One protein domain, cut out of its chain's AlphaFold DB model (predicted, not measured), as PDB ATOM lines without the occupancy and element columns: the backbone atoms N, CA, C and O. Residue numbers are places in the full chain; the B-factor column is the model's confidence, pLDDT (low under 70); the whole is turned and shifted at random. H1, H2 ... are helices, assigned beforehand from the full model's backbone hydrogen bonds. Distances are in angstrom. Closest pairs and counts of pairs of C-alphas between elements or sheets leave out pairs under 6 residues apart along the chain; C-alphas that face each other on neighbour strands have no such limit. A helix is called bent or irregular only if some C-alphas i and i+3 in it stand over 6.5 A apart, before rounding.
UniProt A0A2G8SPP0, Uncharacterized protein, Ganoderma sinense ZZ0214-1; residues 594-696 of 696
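What this domain is: This is residues 594 to 696 of the 696 residues of an uncharacterized protein of Ganoderma sinense ZZ0214-1 (UniProt A0A2G8SPP0). Two helices of equal residue count, H2 and H3, lie side by side as a helical hairpin, and a third, H1, runs alongside at shallow tilts, so that the three centres make a triangle. H1 meets H2 near one end of the group, and the long link of residues 611 to 655 loops round the side of H1 away from H2 and H3 before it reaches H2. The printed part has 103 residues with three named helices, H1, H2 and H3 in chain order, and no named strand. The class is all helix, though under half of the residues, 47 of 103, are in named elements. The whole is compact, with a radius of gyration of the C-alphas of 13.6 A and spans of 40 by 30 by 25 A.

Where its parts are: H2 is residues 656 to 672, 22.3 A from first to last C-alpha, beginning at C-alpha 656 at (-13.741, 8.693, 26.463). It is irregular, but only just: C-alphas 658 and 661 are 6.8 A apart, and its line is a rough one. H3 is residues 677 to 693, 24.7 A long, ending at C-alpha 693 at (-12.478, 18.261, 25.420). H1 is residues 598 to 610, 18.5 A long, beginning at C-alpha 598 at (-30.582, 3.202, 9.053).

How they stand to each other: H2 and H3 form a helical hairpin and touch, with 18 pairs of C-alphas within 8 A. Their closest C-alphas are those of Val 668 and Ala 680, 4.5 A apart. They run opposite ways at a shallow tilt of 15 degrees. H1 and H2 form a second helical hairpin, opposite ways at a shallow tilt of 19 degrees. H2 touches H1 with residues 667 to 671 alone; the closest C-alphas are those of Ala 598 and Phe 671, 6.5 A apart. H1 and H3 are close but not clearly touching, their closest C-alphas being those of Arg 602 and Ala 679, 7.5 A apart. They run the same way at a shallow tilt of 24 degrees. In H1 and H3 every O i to N i+4 pair is within hydrogen-bond range; in H2 it is 11 of 13.

The domain as a whole: The C-alphas farthest apart are those of Gly 594 and Asp 696, 41.0 A, the latter the chain's last residue. The printed part has no cut. The link from H1 to H2 is long, 45 residues; within it, residues 641 to 642 pair with residues 645 to 646, antiparallel. The link from H2 to H3 is tight, 4 residues. The mean pLDDT of the printed part is 91.1; residues 619 to 620, residues 632 to 635 and residue 696 are under 70.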
ATOM      1  N   GLY A 594     -30.168  -6.735   8.259       87.38
ATOM      2  CA  GLY A 594     -31.565  -7.023   7.919       87.38
ATOM      3  C   GLY A 594     -32.564  -6.595   8.994       87.38
ATOM      4  O   GLY A 594     -33.679  -6.235   8.650       87.38
ATOM      5  N   ASP A 595     -32.151  -6.585  10.266       90.56
ATOM      6  CA  ASP A 595     -33.060  -6.335  11.399       90.56
ATOM      7  C   ASP A 595     -32.933  -4.904  11.951       90.56
ATOM      8  O   ASP A 595     -33.818  -4.416  12.644       90.56
ATOM      9  N   VAL A 596     -31.814  -4.224  11.673       94.19
ATOM     10  CA  VAL A 596     -31.571  -2.834  12.073       94.19
ATOM     11  C   VAL A 596     -31.212  -2.043  10.829       94.19
ATOM     12  O   VAL A 596     -30.065  -2.100  10.371       94.19
ATOM     13  N   ASP A 597     -32.176  -1.304  10.296       95.56
ATOM     14  CA  ASP A 597     -32.003  -0.379   9.178       95.56
ATOM     15  C   ASP A 597     -31.301   0.926   9.623       95.56
ATOM     16  O   ASP A 597     -30.753   1.028  10.728       95.56
ATOM     17  N   ALA A 598     -31.220   1.923   8.734       96.19
ATOM     18  CA  ALA A 598     -30.582   3.202   9.053       96.19
ATOM     19  C   ALA A 598     -31.333   3.960  10.161       96.19
ATOM     20  O   ALA A 598     -30.701   4.493  11.075       96.19
ATOM     21  N   MET A 599     -32.669   3.952  10.126       96.00
ATOM     22  CA  MET A 599     -33.503   4.627  11.122       96.00
ATOM     23  C   MET A 599     -33.419   3.955  12.492       96.00
ATOM     24  O   MET A 599     -33.229   4.640  13.496       96.00
ATOM     25  N   GLY A 600     -33.433   2.624  12.544       95.44
ATOM     26  CA  GLY A 600     -33.200   1.859  13.763       95.44
ATOM     27  C   GLY A 600     -31.818   2.128  14.359       95.44
ATOM     28  O   GLY A 600     -31.687   2.291  15.570       95.44
ATOM     29  N   ALA A 601     -30.777   2.265  13.530       97.00
ATOM     30  CA  ALA A 601     -29.447   2.647  14.009       97.00
ATOM     31  C   ALA A 601     -29.406   4.082  14.578       97.00
ATOM     32  O   ALA A 601     -28.718   4.306  15.576       97.00
ATOM     33  N   ARG A 602     -30.151   5.038  13.996       97.38
ATOM     34  CA  ARG A 602     -30.322   6.395  14.562       97.38
ATOM     35  C   ARG A 602     -31.044   6.352  15.909       97.38
ATOM     36  O   ARG A 602     -30.540   6.934  16.866       97.38
ATOM     37  N   GLY A 603     -32.132   5.586  16.007       95.69
ATOM     38  CA  GLY A 603     -32.885   5.378  17.250       95.69
ATOM     39  C   GLY A 603     -32.048   4.758  18.368       95.69
ATOM     40  O   GLY A 603     -32.068   5.230  19.501       95.69
ATOM     41  N   LEU A 604     -31.235   3.746  18.045       96.19
ATOM     42  CA  LEU A 604     -30.298   3.150  19.002       96.19
ATOM     43  C   LEU A 604     -29.241   4.152  19.488       96.19
ATOM     44  O   LEU A 604     -28.869   4.122  20.660       96.19
ATOM     45  N   PHE A 605     -28.749   5.030  18.609       97.31
ATOM     46  CA  PHE A 605     -27.774   6.050  18.993       97.31
ATOM     47  C   PHE A 605     -28.388   7.106  19.916       97.31
ATOM     48  O   PHE A 605     -27.822   7.392  20.969       97.31
ATOM     49  N   ASP A 606     -29.564   7.628  19.568       95.69
ATOM     50  CA  ASP A 606     -30.295   8.581  20.407       95.69
ATOM     51  C   ASP A 606     -30.641   7.960  21.771       95.69
ATOM     52  O   ASP A 606     -30.447   8.595  22.808       95.69
ATOM     53  N   ALA A 607     -31.037   6.683  21.807       94.62
ATOM     54  CA  ALA A 607     -31.285   5.967  23.055       94.62
ATOM     55  C   ALA A 607     -30.024   5.819  23.931       94.62
ATOM     56  O   ALA A 607     -30.112   5.900  25.157       94.62
ATOM     57  N   LEU A 608     -28.839   5.630  23.335       95.38
ATOM     58  CA  LEU A 608     -27.572   5.619  24.079       95.38
ATOM     59  C   LEU A 608     -27.221   7.000  24.639       95.38
ATOM     60  O   LEU A 608     -26.752   7.096  25.772       95.38
ATOM     61  N   VAL A 609     -27.461   8.064  23.870       94.44
ATOM     62  CA  VAL A 609     -27.258   9.446  24.330       94.44
ATOM     63  C   VAL A 609     -28.201   9.772  25.486       94.44
ATOM     64  O   VAL A 609     -27.748  10.273  26.513       94.44
ATOM     65  N   ALA A 610     -29.473   9.378  25.389       92.00
ATOM     66  CA  ALA A 610     -30.441   9.495  26.481       92.00
ATOM     67  C   ALA A 610     -30.022   8.710  27.741       92.00
ATOM     68  O   ALA A 610     -30.355   9.096  28.858       92.00
ATOM     69  N   ARG A 611     -29.247   7.628  27.581       92.31
ATOM     70  CA  ARG A 611     -28.636   6.863  28.685       92.31
ATOM     71  C   ARG A 611     -27.307   7.443  29.193       92.31
ATOM     72  O   ARG A 611     -26.647   6.801  30.006       92.31
ATOM     73  N   GLY A 612     -26.906   8.635  28.748       92.50
ATOM     74  CA  GLY A 612     -25.766   9.377  29.295       92.50
ATOM     75  C   GLY A 612     -24.481   9.342  28.463       92.50
ATOM     76  O   GLY A 612     -23.449   9.815  28.940       92.50
ATOM     77  N   TYR A 613     -24.497   8.816  27.229       95.44
ATOM     78  CA  TYR A 613     -23.338   8.956  26.334       95.44
ATOM     79  C   TYR A 613     -23.179  10.421  25.880       95.44
ATOM     80  O   TYR A 613     -24.131  11.001  25.357       95.44
ATOM     81  N   PRO A 614     -21.988  11.033  26.037       95.12
ATOM     82  CA  PRO A 614     -21.810  12.468  25.828       95.12
ATOM     83  C   PRO A 614     -21.760  12.827  24.342       95.12
ATOM     84  O   PRO A 614     -21.152  12.103  23.564       95.12
ATOM     85  N   ILE A 615     -22.318  13.983  23.970       94.75
ATOM     86  CA  ILE A 615     -22.355  14.497  22.583       94.75
ATOM     87  C   ILE A 615     -21.448  15.719  22.341       94.75
ATOM     88  O   ILE A 615     -21.443  16.274  21.245       94.75
ATOM     89  N   GLY A 616     -20.678  16.138  23.352       89.12
ATOM     90  CA  GLY A 616     -19.737  17.262  23.265       89.12
ATOM     91  C   GLY A 616     -20.357  18.645  23.490       89.12
ATOM     92  O   GLY A 616     -19.679  19.649  23.297       89.12
ATOM     93  N   GLN A 617     -21.624  18.720  23.904       85.06
ATOM     94  CA  GLN A 617     -22.257  19.982  24.292       85.06
ATOM     95  C   GLN A 617     -21.836  20.398  25.716       85.06
ATOM     96  O   GLN A 617     -21.635  19.518  26.562       85.06
ATOM     97  N   PRO A 618     -21.697  21.711  26.000       73.94
ATOM     98  CA  PRO A 618     -21.419  22.204  27.346       73.94
ATOM     99  C   PRO A 618     -22.475  21.680  28.323       73.94
ATOM    100  O   PRO A 618     -23.660  21.671  27.994       73.94
ATOM    101  N   ARG A 619     -22.058  21.256  29.524       62.72
ATOM    102  CA  ARG A 619     -22.956  20.800  30.605       62.72
ATOM    103  C   ARG A 619     -23.761  21.967  31.206       62.72
ATOM    104  O   ARG A 619     -23.639  22.257  32.390       62.72
ATOM    105  N   GLY A 620     -24.539  22.673  30.393       68.94
ATOM    106  CA  GLY A 620     -25.582  23.576  30.870       68.94
ATOM    107  C   GLY A 620     -26.872  22.803  31.141       68.94
ATOM    108  O   GLY A 620     -27.061  21.719  30.595       68.94
ATOM    109  N   ASN A 621     -27.788  23.378  31.928       72.00
ATOM    110  CA  ASN A 621     -29.145  22.855  32.192       72.00
ATOM    111  C   ASN A 621     -30.060  22.838  30.944       72.00
ATOM    112  O   ASN A 621     -31.282  22.916  31.053       72.00
ATOM    113  N   VAL A 622     -29.487  22.776  29.744       73.88
ATOM    114  CA  VAL A 622     -30.234  22.727  28.492       73.88
ATOM    115  C   VAL A 622     -30.768  21.300  28.315       73.88
ATOM    116  O   VAL A 622     -30.004  20.347  28.502       73.88
ATOM    117  N   PRO A 623     -32.055  21.121  27.959       79.19
ATOM    118  CA  PRO A 623     -32.606  19.815  27.618       79.19
ATOM    119  C   PRO A 623     -31.707  19.097  26.605       79.19
ATOM    120  O   PRO A 623     -31.290  19.693  25.611       79.19
ATOM    121  N   ILE A 624     -31.386  17.823  26.856       76.44
ATOM    122  CA  ILE A 624     -30.508  17.043  25.975       76.44
ATOM    123  C   ILE A 624     -31.187  16.913  24.607       76.44
ATOM    124  O   ILE A 624     -32.119  16.129  24.432       76.44
ATOM    125  N   HIS A 625     -30.704  17.670  23.622       86.31
ATOM    126  CA  HIS A 625     -31.149  17.527  22.243       86.31
ATOM    127  C   HIS A 625     -30.588  16.232  21.657       86.31
ATOM    128  O   HIS A 625     -29.377  16.086  21.467       86.31
ATOM    129  N   LEU A 626     -31.483  15.290  21.356       92.19
ATOM    130  CA  LEU A 626     -31.116  14.024  20.734       92.19
ATOM    131  C   LEU A 626     -30.522  14.270  19.336       92.19
ATOM    132  O   LEU A 626     -31.134  14.973  18.525       92.19
ATOM    133  N   PRO A 627     -29.349  13.698  19.023       92.00
ATOM    134  CA  PRO A 627     -28.654  13.898  17.759       92.00
ATOM    135  C   PRO A 627     -29.495  13.714  16.506       92.00
ATOM    136  O   PRO A 627     -29.312  14.471  15.556       92.00
ATOM    137  N   PHE A 628     -30.380  12.726  16.455       95.38
ATOM    138  CA  PHE A 628     -31.179  12.457  15.263       95.38
ATOM    139  C   PHE A 628     -32.651  12.821  15.419       95.38
ATOM    140  O   PHE A 628     -33.398  12.665  14.456       95.38
ATOM    141  N   GLY A 629     -33.052  13.338  16.585       90.19
ATOM    142  CA  GLY A 629     -34.439  13.697  16.868       90.19
ATOM    143  C   GLY A 629     -35.399  12.518  16.727       90.19
ATOM    144  O   GLY A 629     -36.581  12.727  16.468       90.19
ATOM    145  N   THR A 630     -34.908  11.278  16.839       86.75
ATOM    146  CA  THR A 630     -35.794  10.117  16.788       86.75
ATOM    147  C   THR A 630     -36.650  10.123  18.045       86.75
ATOM    148  O   THR A 630     -36.136  10.206  19.160       86.75
ATOM    149  N   SER A 631     -37.970  10.112  17.862       72.50
ATOM    150  CA  SER A 631     -38.943  10.148  18.948       72.50
ATOM    151  C   SER A 631     -38.780   8.903  19.813       72.50
ATOM    152  O   SER A 631     -39.288   7.826  19.500       72.50
ATOM    153  N   VAL A 632     -38.026   9.050  20.897       65.88
ATOM    154  CA  VAL A 632     -37.969   8.062  21.962       65.88
ATOM    155  C   VAL A 632     -39.329   8.103  22.650       65.88
ATOM    156  O   VAL A 632     -39.771   9.168  23.075       65.88
ATOM    157  N   SER A 633     -40.018   6.959  22.683       62.78
ATOM    158  CA  SER A 633     -41.315   6.784  23.350       62.78
ATOM    159  C   SER A 633     -41.329   7.481  24.717       62.78
ATOM    160  O   SER A 633     -40.305   7.452  25.395       62.78
ATOM    161  N   ALA A 634     -42.466   8.064  25.122       64.19
ATOM    162  CA  ALA A 634     -42.650   8.989  26.259       64.19
ATOM    163  C   ALA A 634     -42.184   8.495  27.655       64.19
ATOM    164  O   ALA A 634     -42.370   9.180  28.659       64.19
ATOM    165  N   SER A 635     -41.567   7.316  27.738       68.31
ATOM    166  CA  SER A 635     -40.817   6.857  28.899       68.31
ATOM    167  C   SER A 635     -39.570   7.731  29.124       68.31
ATOM    168  O   SER A 635     -38.773   7.906  28.201       68.31
ATOM    169  N   PRO A 636     -39.322   8.206  30.360       71.44
ATOM    170  CA  PRO A 636     -38.208   9.103  30.679       71.44
ATOM    171  C   PRO A 636     -36.821   8.480  30.452       71.44
ATOM    172  O   PRO A 636     -35.827   9.200  30.388       71.44
ATOM    173  N   VAL A 637     -36.728   7.150  30.314       79.62
ATOM    174  CA  VAL A 637     -35.495   6.456  29.925       79.62
ATOM    175  C   VAL A 637     -35.817   5.371  28.890       79.62
ATOM    176  O   VAL A 637     -36.616   4.474  29.184       79.62
ATOM    177  N   PRO A 638     -35.194   5.388  27.696       86.69
ATOM    178  CA  PRO A 638     -35.387   4.336  26.707       86.69
ATOM    179  C   PRO A 638     -34.864   2.986  27.202       86.69
ATOM    180  O   PRO A 638     -33.718   2.860  27.661       86.69
ATOM    181  N   ARG A 639     -35.687   1.946  27.045       92.12
ATOM    182  CA  ARG A 639     -35.247   0.549  27.137       92.12
ATOM    183  C   ARG A 639     -34.641   0.134  25.800       92.12
ATOM    184  O   ARG A 639     -35.262   0.317  24.758       92.12
ATOM    185  N   ILE A 640     -33.414  -0.378  25.829       94.25
ATOM    186  CA  ILE A 640     -32.709  -0.862  24.638       94.25
ATOM    187  C   ILE A 640     -32.646  -2.382  24.731       94.25
ATOM    188  O   ILE A 640     -32.135  -2.903  25.719       94.25
ATOM    189  N   PHE A 641     -33.117  -3.072  23.697       94.56
ATOM    190  CA  PHE A 641     -33.082  -4.531  23.607       94.56
ATOM    191  C   PHE A 641     -32.073  -4.992  22.548       94.56
ATOM    192  O   PHE A 641     -31.917  -4.367  21.496       94.56
ATOM    193  N   VAL A 642     -31.365  -6.082  22.842       94.31
ATOM    194  CA  VAL A 642     -30.400  -6.748  21.957       94.31
ATOM    195  C   VAL A 642     -30.823  -8.206  21.837       94.31
ATOM    196  O   VAL A 642     -30.532  -9.024  22.709       94.31
ATOM    197  N   GLY A 643     -31.562  -8.521  20.772       92.38
ATOM    198  CA  GLY A 643     -32.385  -9.732  20.740       92.38
ATOM    199  C   GLY A 643     -33.434  -9.668  21.850       92.38
ATOM    200  O   GLY A 643     -34.106  -8.650  21.989       92.38
ATOM    201  N   ASP A 644     -33.498 -10.711  22.673       93.06
ATOM    202  CA  ASP A 644     -34.441 -10.804  23.798       93.06
ATOM    203  C   ASP A 644     -33.853 -10.264  25.120       93.06
ATOM    204  O   ASP A 644     -34.493 -10.321  26.166       93.06
ATOM    205  N   LEU A 645     -32.620  -9.742  25.092       95.88
ATOM    206  CA  LEU A 645     -31.919  -9.236  26.271       95.88
ATOM    207  C   LEU A 645     -32.099  -7.722  26.411       95.88
ATOM    208  O   LEU A 645     -31.679  -6.963  25.533       95.88
ATOM    209  N   GLU A 646     -32.638  -7.270  27.544       96.50
ATOM    210  CA  GLU A 646     -32.580  -5.855  27.913       96.50
ATOM    211  C   GLU A 646     -31.134  -5.462  28.240       96.50
ATOM    212  O   GLU A 646     -30.463  -6.075  29.072       96.50
ATOM    213  N   VAL A 647     -30.633  -4.420  27.575       95.12
ATOM    214  CA  VAL A 647     -29.278  -3.926  27.812       95.12
ATOM    215  C   VAL A 647     -29.228  -3.262  29.186       95.12
ATOM    216  O   VAL A 647     -29.977  -2.302  29.416       95.12
ATOM    217  N   PRO A 648     -28.321  -3.698  30.077       94.12
ATOM    218  CA  PRO A 648     -28.238  -3.177  31.432       94.12
ATOM    219  C   PRO A 648     -27.916  -1.680  31.430       94.12
ATOM    220  O   PRO A 648     -27.129  -1.191  30.612       94.12
ATOM    221  N   ARG A 649     -28.530  -0.942  32.357       93.81
ATOM    222  CA  ARG A 649     -28.166   0.446  32.647       93.81
ATOM    223  C   ARG A 649     -26.946   0.441  33.564       93.81
ATOM    224  O   ARG A 649     -26.954  -0.222  34.593       93.81
ATOM    225  N   ILE A 650     -25.903   1.161  33.165       95.50
ATOM    226  CA  ILE A 650     -24.636   1.216  33.891       95.50
ATOM    227  C   ILE A 650     -24.443   2.633  34.424       95.50
ATOM    228  O   ILE A 650     -24.176   3.547  33.646       95.50
ATOM    229  N   ASP A 651     -24.530   2.801  35.743       93.06
ATOM    230  CA  ASP A 651     -24.378   4.110  36.400       93.06
ATOM    231  C   ASP A 651     -22.903   4.485  36.671       93.06
ATOM    232  O   ASP A 651     -22.598   5.542  37.220       93.06
ATOM    233  N   ALA A 652     -21.953   3.637  36.260       93.25
ATOM    234  CA  ALA A 652     -20.523   3.920  36.364       93.25
ATOM    235  C   ALA A 652     -20.090   5.061  35.412       93.25
ATOM    236  O   ALA A 652     -20.659   5.214  34.329       93.25
ATOM    237  N   PRO A 653     -19.031   5.829  35.733       94.81
ATOM    238  CA  PRO A 653     -18.554   6.901  34.863       94.81
ATOM    239  C   PRO A 653     -18.036   6.385  33.507       94.81
ATOM    240  O   PRO A 653     -17.375   5.345  33.400       94.81
ATOM    241  N   LEU A 654     -18.303   7.152  32.447       95.38
ATOM    242  CA  LEU A 654     -17.815   6.879  31.095       95.38
ATOM    243  C   LEU A 654     -16.383   7.402  30.903       95.38
ATOM    244  O   LEU A 654     -16.076   8.549  31.204       95.38
ATOM    245  N   SER A 655     -15.511   6.575  30.324       96.19
ATOM    246  CA  SER A 655     -14.180   6.972  29.864       96.19
ATOM    247  C   SER A 655     -14.218   7.198  28.356       96.19
ATOM    248  O   SER A 655     -14.641   6.307  27.613       96.19
ATOM    249  N   PHE A 656     -13.739   8.355  27.889       95.44
ATOM    250  CA  PHE A 656     -13.741   8.693  26.463       95.44
ATOM    251  C   PHE A 656     -12.997   7.645  25.620       95.44
ATOM    252  O   PHE A 656     -13.604   6.978  24.780       95.44
ATOM    253  N   ARG A 657     -11.706   7.423  25.911       95.69
ATOM    254  CA  ARG A 657     -10.840   6.491  25.165       95.69
ATOM    255  C   ARG A 657     -11.304   5.035  25.247       95.69
ATOM    256  O   ARG A 657     -11.119   4.275  24.300       95.69
ATOM    257  N   ARG A 658     -11.880   4.618  26.381       94.25
ATOM    258  CA  ARG A 658     -12.236   3.209  26.622       94.25
ATOM    259  C   ARG A 658     -13.661   2.861  26.189       94.25
ATOM    260  O   ARG A 658     -13.880   1.742  25.733       94.25
ATOM    261  N   HIS A 659     -14.618   3.777  26.341       96.56
ATOM    262  CA  HIS A 659     -16.050   3.496  26.173       96.56
ATOM    263  C   HIS A 659     -16.660   4.278  25.004       96.56
ATOM    264  O   HIS A 659     -17.250   3.669  24.112       96.56
ATOM    265  N   VAL A 660     -16.487   5.603  24.973       97.56
ATOM    266  CA  VAL A 660     -17.187   6.486  24.021       97.56
ATOM    267  C   VAL A 660     -16.601   6.379  22.614       97.56
ATOM    268  O   VAL A 660     -17.328   6.077  21.668       97.56
ATOM    269  N   GLU A 661     -15.283   6.545  22.467       97.31
ATOM    270  CA  GLU A 661     -14.607   6.526  21.165       97.31
ATOM    271  C   GLU A 661     -14.840   5.201  20.405       97.31
ATOM    272  O   GLU A 661     -15.227   5.247  19.230       97.31
ATOM    273  N   PRO A 662     -14.691   4.010  21.027       97.50
ATOM    274  CA  PRO A 662     -15.009   2.755  20.356       97.50
ATOM    275  C   PRO A 662     -16.485   2.638  19.966       97.50
ATOM    276  O   PRO A 662     -16.768   2.185  18.858       97.50
ATOM    277  N   MET A 663     -17.417   3.060  20.832       97.94
ATOM    278  CA  MET A 663     -18.857   3.030  20.542       97.94
ATOM    279  C   MET A 663     -19.192   3.873  19.313       97.94
ATOM    280  O   MET A 663     -19.797   3.385  18.359       97.94
ATOM    281  N   TYR A 664     -18.715   5.114  19.282       98.31
ATOM    282  CA  TYR A 664     -19.005   6.061  18.209       98.31
ATOM    283  C   TYR A 664     -18.410   5.585  16.879       98.31
ATOM    284  O   TYR A 664     -19.096   5.590  15.858       98.31
ATOM    285  N   LYS A 665     -17.179   5.050  16.882       98.00
ATOM    286  CA  LYS A 665     -16.576   4.435  15.683       98.00
ATOM    287  C   LYS A 665     -17.383   3.242  15.160       98.00
ATOM    288  O   LYS A 665     -17.423   3.023  13.947       98.00
ATOM    289  N   MET A 666     -18.034   2.472  16.037       97.62
ATOM    290  CA  MET A 666     -18.918   1.381  15.615       97.62
ATOM    291  C   MET A 666     -20.180   1.901  14.929       97.62
ATOM    292  O   MET A 666     -20.521   1.368  13.873       97.62
ATOM    293  N   PHE A 667     -20.816   2.952  15.454       98.38
ATOM    294  CA  PHE A 667     -21.961   3.595  14.800       98.38
ATOM    295  C   PHE A 667     -21.583   4.224  13.460       98.38
ATOM    296  O   PHE A 667     -22.247   3.956  12.465       98.38
ATOM    297  N   VAL A 668     -20.469   4.958  13.383       98.25
ATOM    298  CA  VAL A 668     -19.957   5.517  12.116       98.25
ATOM    299  C   VAL A 668     -19.809   4.420  11.063       98.25
ATOM    300  O   VAL A 668     -20.313   4.546   9.948       98.25
ATOM    301  N   LYS A 669     -19.167   3.301  11.423       97.94
ATOM    302  CA  LYS A 669     -19.038   2.154  10.519       97.94
ATOM    303  C   LYS A 669     -20.404   1.565  10.152       97.94
ATOM    304  O   LYS A 669     -20.619   1.222   8.995       97.94
ATOM    305  N   ALA A 670     -21.306   1.424  11.118       97.25
ATOM    306  CA  ALA A 670     -22.641   0.876  10.912       97.25
ATOM    307  C   ALA A 670     -23.497   1.734   9.964       97.25
ATOM    308  O   ALA A 670     -24.211   1.155   9.147       97.25
ATOM    309  N   PHE A 671     -23.390   3.063  10.031       98.31
ATOM    310  CA  PHE A 671     -24.083   3.998   9.144       98.31
ATOM    311  C   PHE A 671     -23.527   3.975   7.720       98.31
ATOM    312  O   PHE A 671     -24.302   3.857   6.774       98.31
ATOM    313  N   TYR A 672     -22.199   3.959   7.545       97.94
ATOM    314  CA  TYR A 672     -21.607   3.798   6.211       97.94
ATOM    315  C   TYR A 672     -22.023   2.486   5.541       97.94
ATOM    316  O   TYR A 672     -22.336   2.469   4.356       97.94
ATOM    317  N   LEU A 673     -22.085   1.391   6.305       96.50
ATOM    318  CA  LEU A 673     -22.554   0.096   5.801       96.50
ATOM    319  C   LEU A 673     -24.047   0.071   5.421       96.50
ATOM    320  O   LEU A 673     -24.483  -0.912   4.827       96.50
ATOM    321  N   ARG A 674     -24.808   1.108   5.788       97.12
ATOM    322  CA  ARG A 674     -26.234   1.311   5.485       97.12
ATOM    323  C   ARG A 674     -26.473   2.506   4.557       97.12
ATOM    324  O   ARG A 674     -27.604   2.945   4.420       97.12
ATOM    325  N   HIS A 675     -25.413   3.047   3.956       97.38
ATOM    326  CA  HIS A 675     -25.456   4.217   3.074       97.38
ATOM    327  C   HIS A 675     -25.969   5.524   3.722       97.38
ATOM    328  O   HIS A 675     -26.246   6.491   3.021       97.38
ATOM    329  N   ASP A 676     -25.998   5.617   5.055       98.12
ATOM    330  CA  ASP A 676     -26.375   6.839   5.779       98.12
ATOM    331  C   ASP A 676     -25.142   7.703   6.094       98.12
ATOM    332  O   ASP A 676     -24.637   7.782   7.219       98.12
ATOM    333  N   VAL A 677     -24.599   8.337   5.054       98.06
ATOM    334  CA  VAL A 677     -23.380   9.157   5.157       98.06
ATOM    335  C   VAL A 677     -23.588  10.375   6.063       98.06
ATOM    336  O   VAL A 677     -22.659  10.793   6.762       98.06
ATOM    337  N   ALA A 678     -24.801  10.932   6.088       98.19
ATOM    338  CA  ALA A 678     -25.138  12.092   6.902       98.19
ATOM    339  C   ALA A 678     -25.009  11.779   8.401       98.19
ATOM    340  O   ALA A 678     -24.319  12.506   9.123       98.19
ATOM    341  N   ALA A 679     -25.584  10.661   8.859       97.94
ATOM    342  CA  ALA A 679     -25.465  10.247  10.253       97.94
ATOM    343  C   ALA A 679     -24.016   9.930  10.646       97.94
ATOM    344  O   ALA A 679     -23.549  10.352  11.707       97.94
ATOM    345  N   ALA A 680     -23.264   9.268   9.759       98.00
ATOM    346  CA  ALA A 680     -21.851   8.982   9.986       98.00
ATOM    347  C   ALA A 680     -21.021  10.266  10.184       98.00
ATOM    348  O   ALA A 680     -20.247  10.361  11.140       98.00
ATOM    349  N   ARG A 681     -21.198  11.275   9.318       97.69
ATOM    350  CA  ARG A 681     -20.505  12.573   9.429       97.69
ATOM    351  C   ARG A 681     -20.875  13.315  10.709       97.69
ATOM    352  O   ARG A 681     -19.985  13.865  11.358       97.69
ATOM    353  N   LYS A 682     -22.152  13.279  11.105       98.00
ATOM    354  CA  LYS A 682     -22.629  13.912  12.341       98.00
ATOM    355  C   LYS A 682     -21.917  13.351  13.578       98.00
ATOM    356  O   LYS A 682     -21.413  14.118  14.394       98.00
ATOM    357  N   ILE A 683     -21.773  12.027  13.667       97.88
ATOM    358  CA  ILE A 683     -21.069  11.368  14.783       97.88
ATOM    359  C   ILE A 683     -19.560  11.638  14.752       97.88
ATOM    360  O   ILE A 683     -18.950  11.807  15.807       97.88
ATOM    361  N   ILE A 684     -18.939  11.725  13.569       97.69
ATOM    362  CA  ILE A 684     -17.526  12.130  13.449       97.69
ATOM    363  C   ILE A 684     -17.320  13.545  14.005       97.69
ATOM    364  O   ILE A 684     -16.334  13.779  14.702       97.69
ATOM    365  N   GLY A 685     -18.247  14.470  13.728       96.75
ATOM    366  CA  GLY A 685     -18.236  15.817  14.302       96.75
ATOM    367  C   GLY A 685     -18.232  15.788  15.832       96.75
ATOM    368  O   GLY A 685     -17.338  16.363  16.447       96.75
ATOM    369  N   MET A 686     -19.152  15.029  16.438       96.88
ATOM    370  CA  MET A 686     -19.209  14.847  17.898       96.88
ATOM    371  C   MET A 686     -17.918  14.244  18.457       96.88
ATOM    372  O   MET A 686     -17.411  14.700  19.476       96.88
ATOM    373  N   LEU A 687     -17.348  13.244  17.775       96.81
ATOM    374  CA  LEU A 687     -16.121  12.587  18.220       96.81
ATOM    375  C   LEU A 687     -14.925  13.550  18.250       96.81
ATOM    376  O   LEU A 687     -14.132  13.478  19.183       96.81
ATOM    377  N   LYS A 688     -14.812  14.458  17.271       96.75
ATOM    378  CA  LYS A 688     -13.759  15.489  17.240       96.75
ATOM    379  C   LYS A 688     -13.898  16.488  18.388       96.75
ATOM    380  O   LYS A 688     -12.897  16.827  19.011       96.75
ATOM    381  N   VAL A 689     -15.127  16.928  18.677       95.38
ATOM    382  CA  VAL A 689     -15.413  17.843  19.797       95.38
ATOM    383  C   VAL A 689     -15.047  17.191  21.130       95.38
ATOM    384  O   VAL A 689     -14.356  17.792  21.945       95.38
ATOM    385  N   LEU A 690     -15.448  15.934  21.327       94.88
ATOM    386  CA  LEU A 690     -15.127  15.179  22.539       94.88
ATOM    387  C   LEU A 690     -13.629  14.881  22.677       94.88
ATOM    388  O   LEU A 690     -13.120  14.854  23.792       94.88
ATOM    389  N   GLU A 691     -12.917  14.646  21.568       93.25
ATOM    390  CA  GLU A 691     -11.469  14.431  21.610       93.25
ATOM    391  C   GLU A 691     -10.746  15.697  22.078       93.25
ATOM    392  O   GLU A 691      -9.912  15.593  22.977       93.25
ATOM    393  N   ALA A 692     -11.125  16.873  21.562       91.12
ATOM    394  CA  ALA A 692     -10.606  18.160  22.030       91.12
ATOM    395  C   ALA A 692     -10.858  18.364  23.537       91.12
ATOM    396  O   ALA A 692      -9.908  18.565  24.284       91.12
ATOM    397  N   GLN A 693     -12.097  18.153  24.000       89.81
ATOM    398  CA  GLN A 693     -12.478  18.261  25.420       89.81
ATOM    399  C   GLN A 693     -11.794  17.244  26.346       89.81
ATOM    400  O   GLN A 693     -11.858  17.389  27.559       89.81
ATOM    401  N   SER A 694     -11.220  16.166  25.805       86.06
ATOM    402  CA  SER A 694     -10.518  15.144  26.596       86.06
ATOM    403  C   SER A 694      -9.019  15.408  26.755       86.06
ATOM    404  O   SER A 694      -8.346  14.677  27.486       86.06
ATOM    405  N   HIS A 695      -8.491  16.366  25.989       75.44
ATOM    406  CA  HIS A 695      -7.098  16.800  26.042       75.44
ATOM    407  C   HIS A 695      -6.887  17.999  26.969       75.44
ATOM    408  O   HIS A 695      -5.767  18.160  27.461       75.44
ATOM    409  N   ASP A 696      -7.956  18.756  27.208       61.97
ATOM    410  CA  ASP A 696      -8.099  19.724  28.294       61.97
ATOM    411  C   ASP A 696      -8.373  18.997  29.623       61.97
ATOM    412  O   ASP A 696      -7.812  19.429  30.658       61.97
TER     413      ASP A 696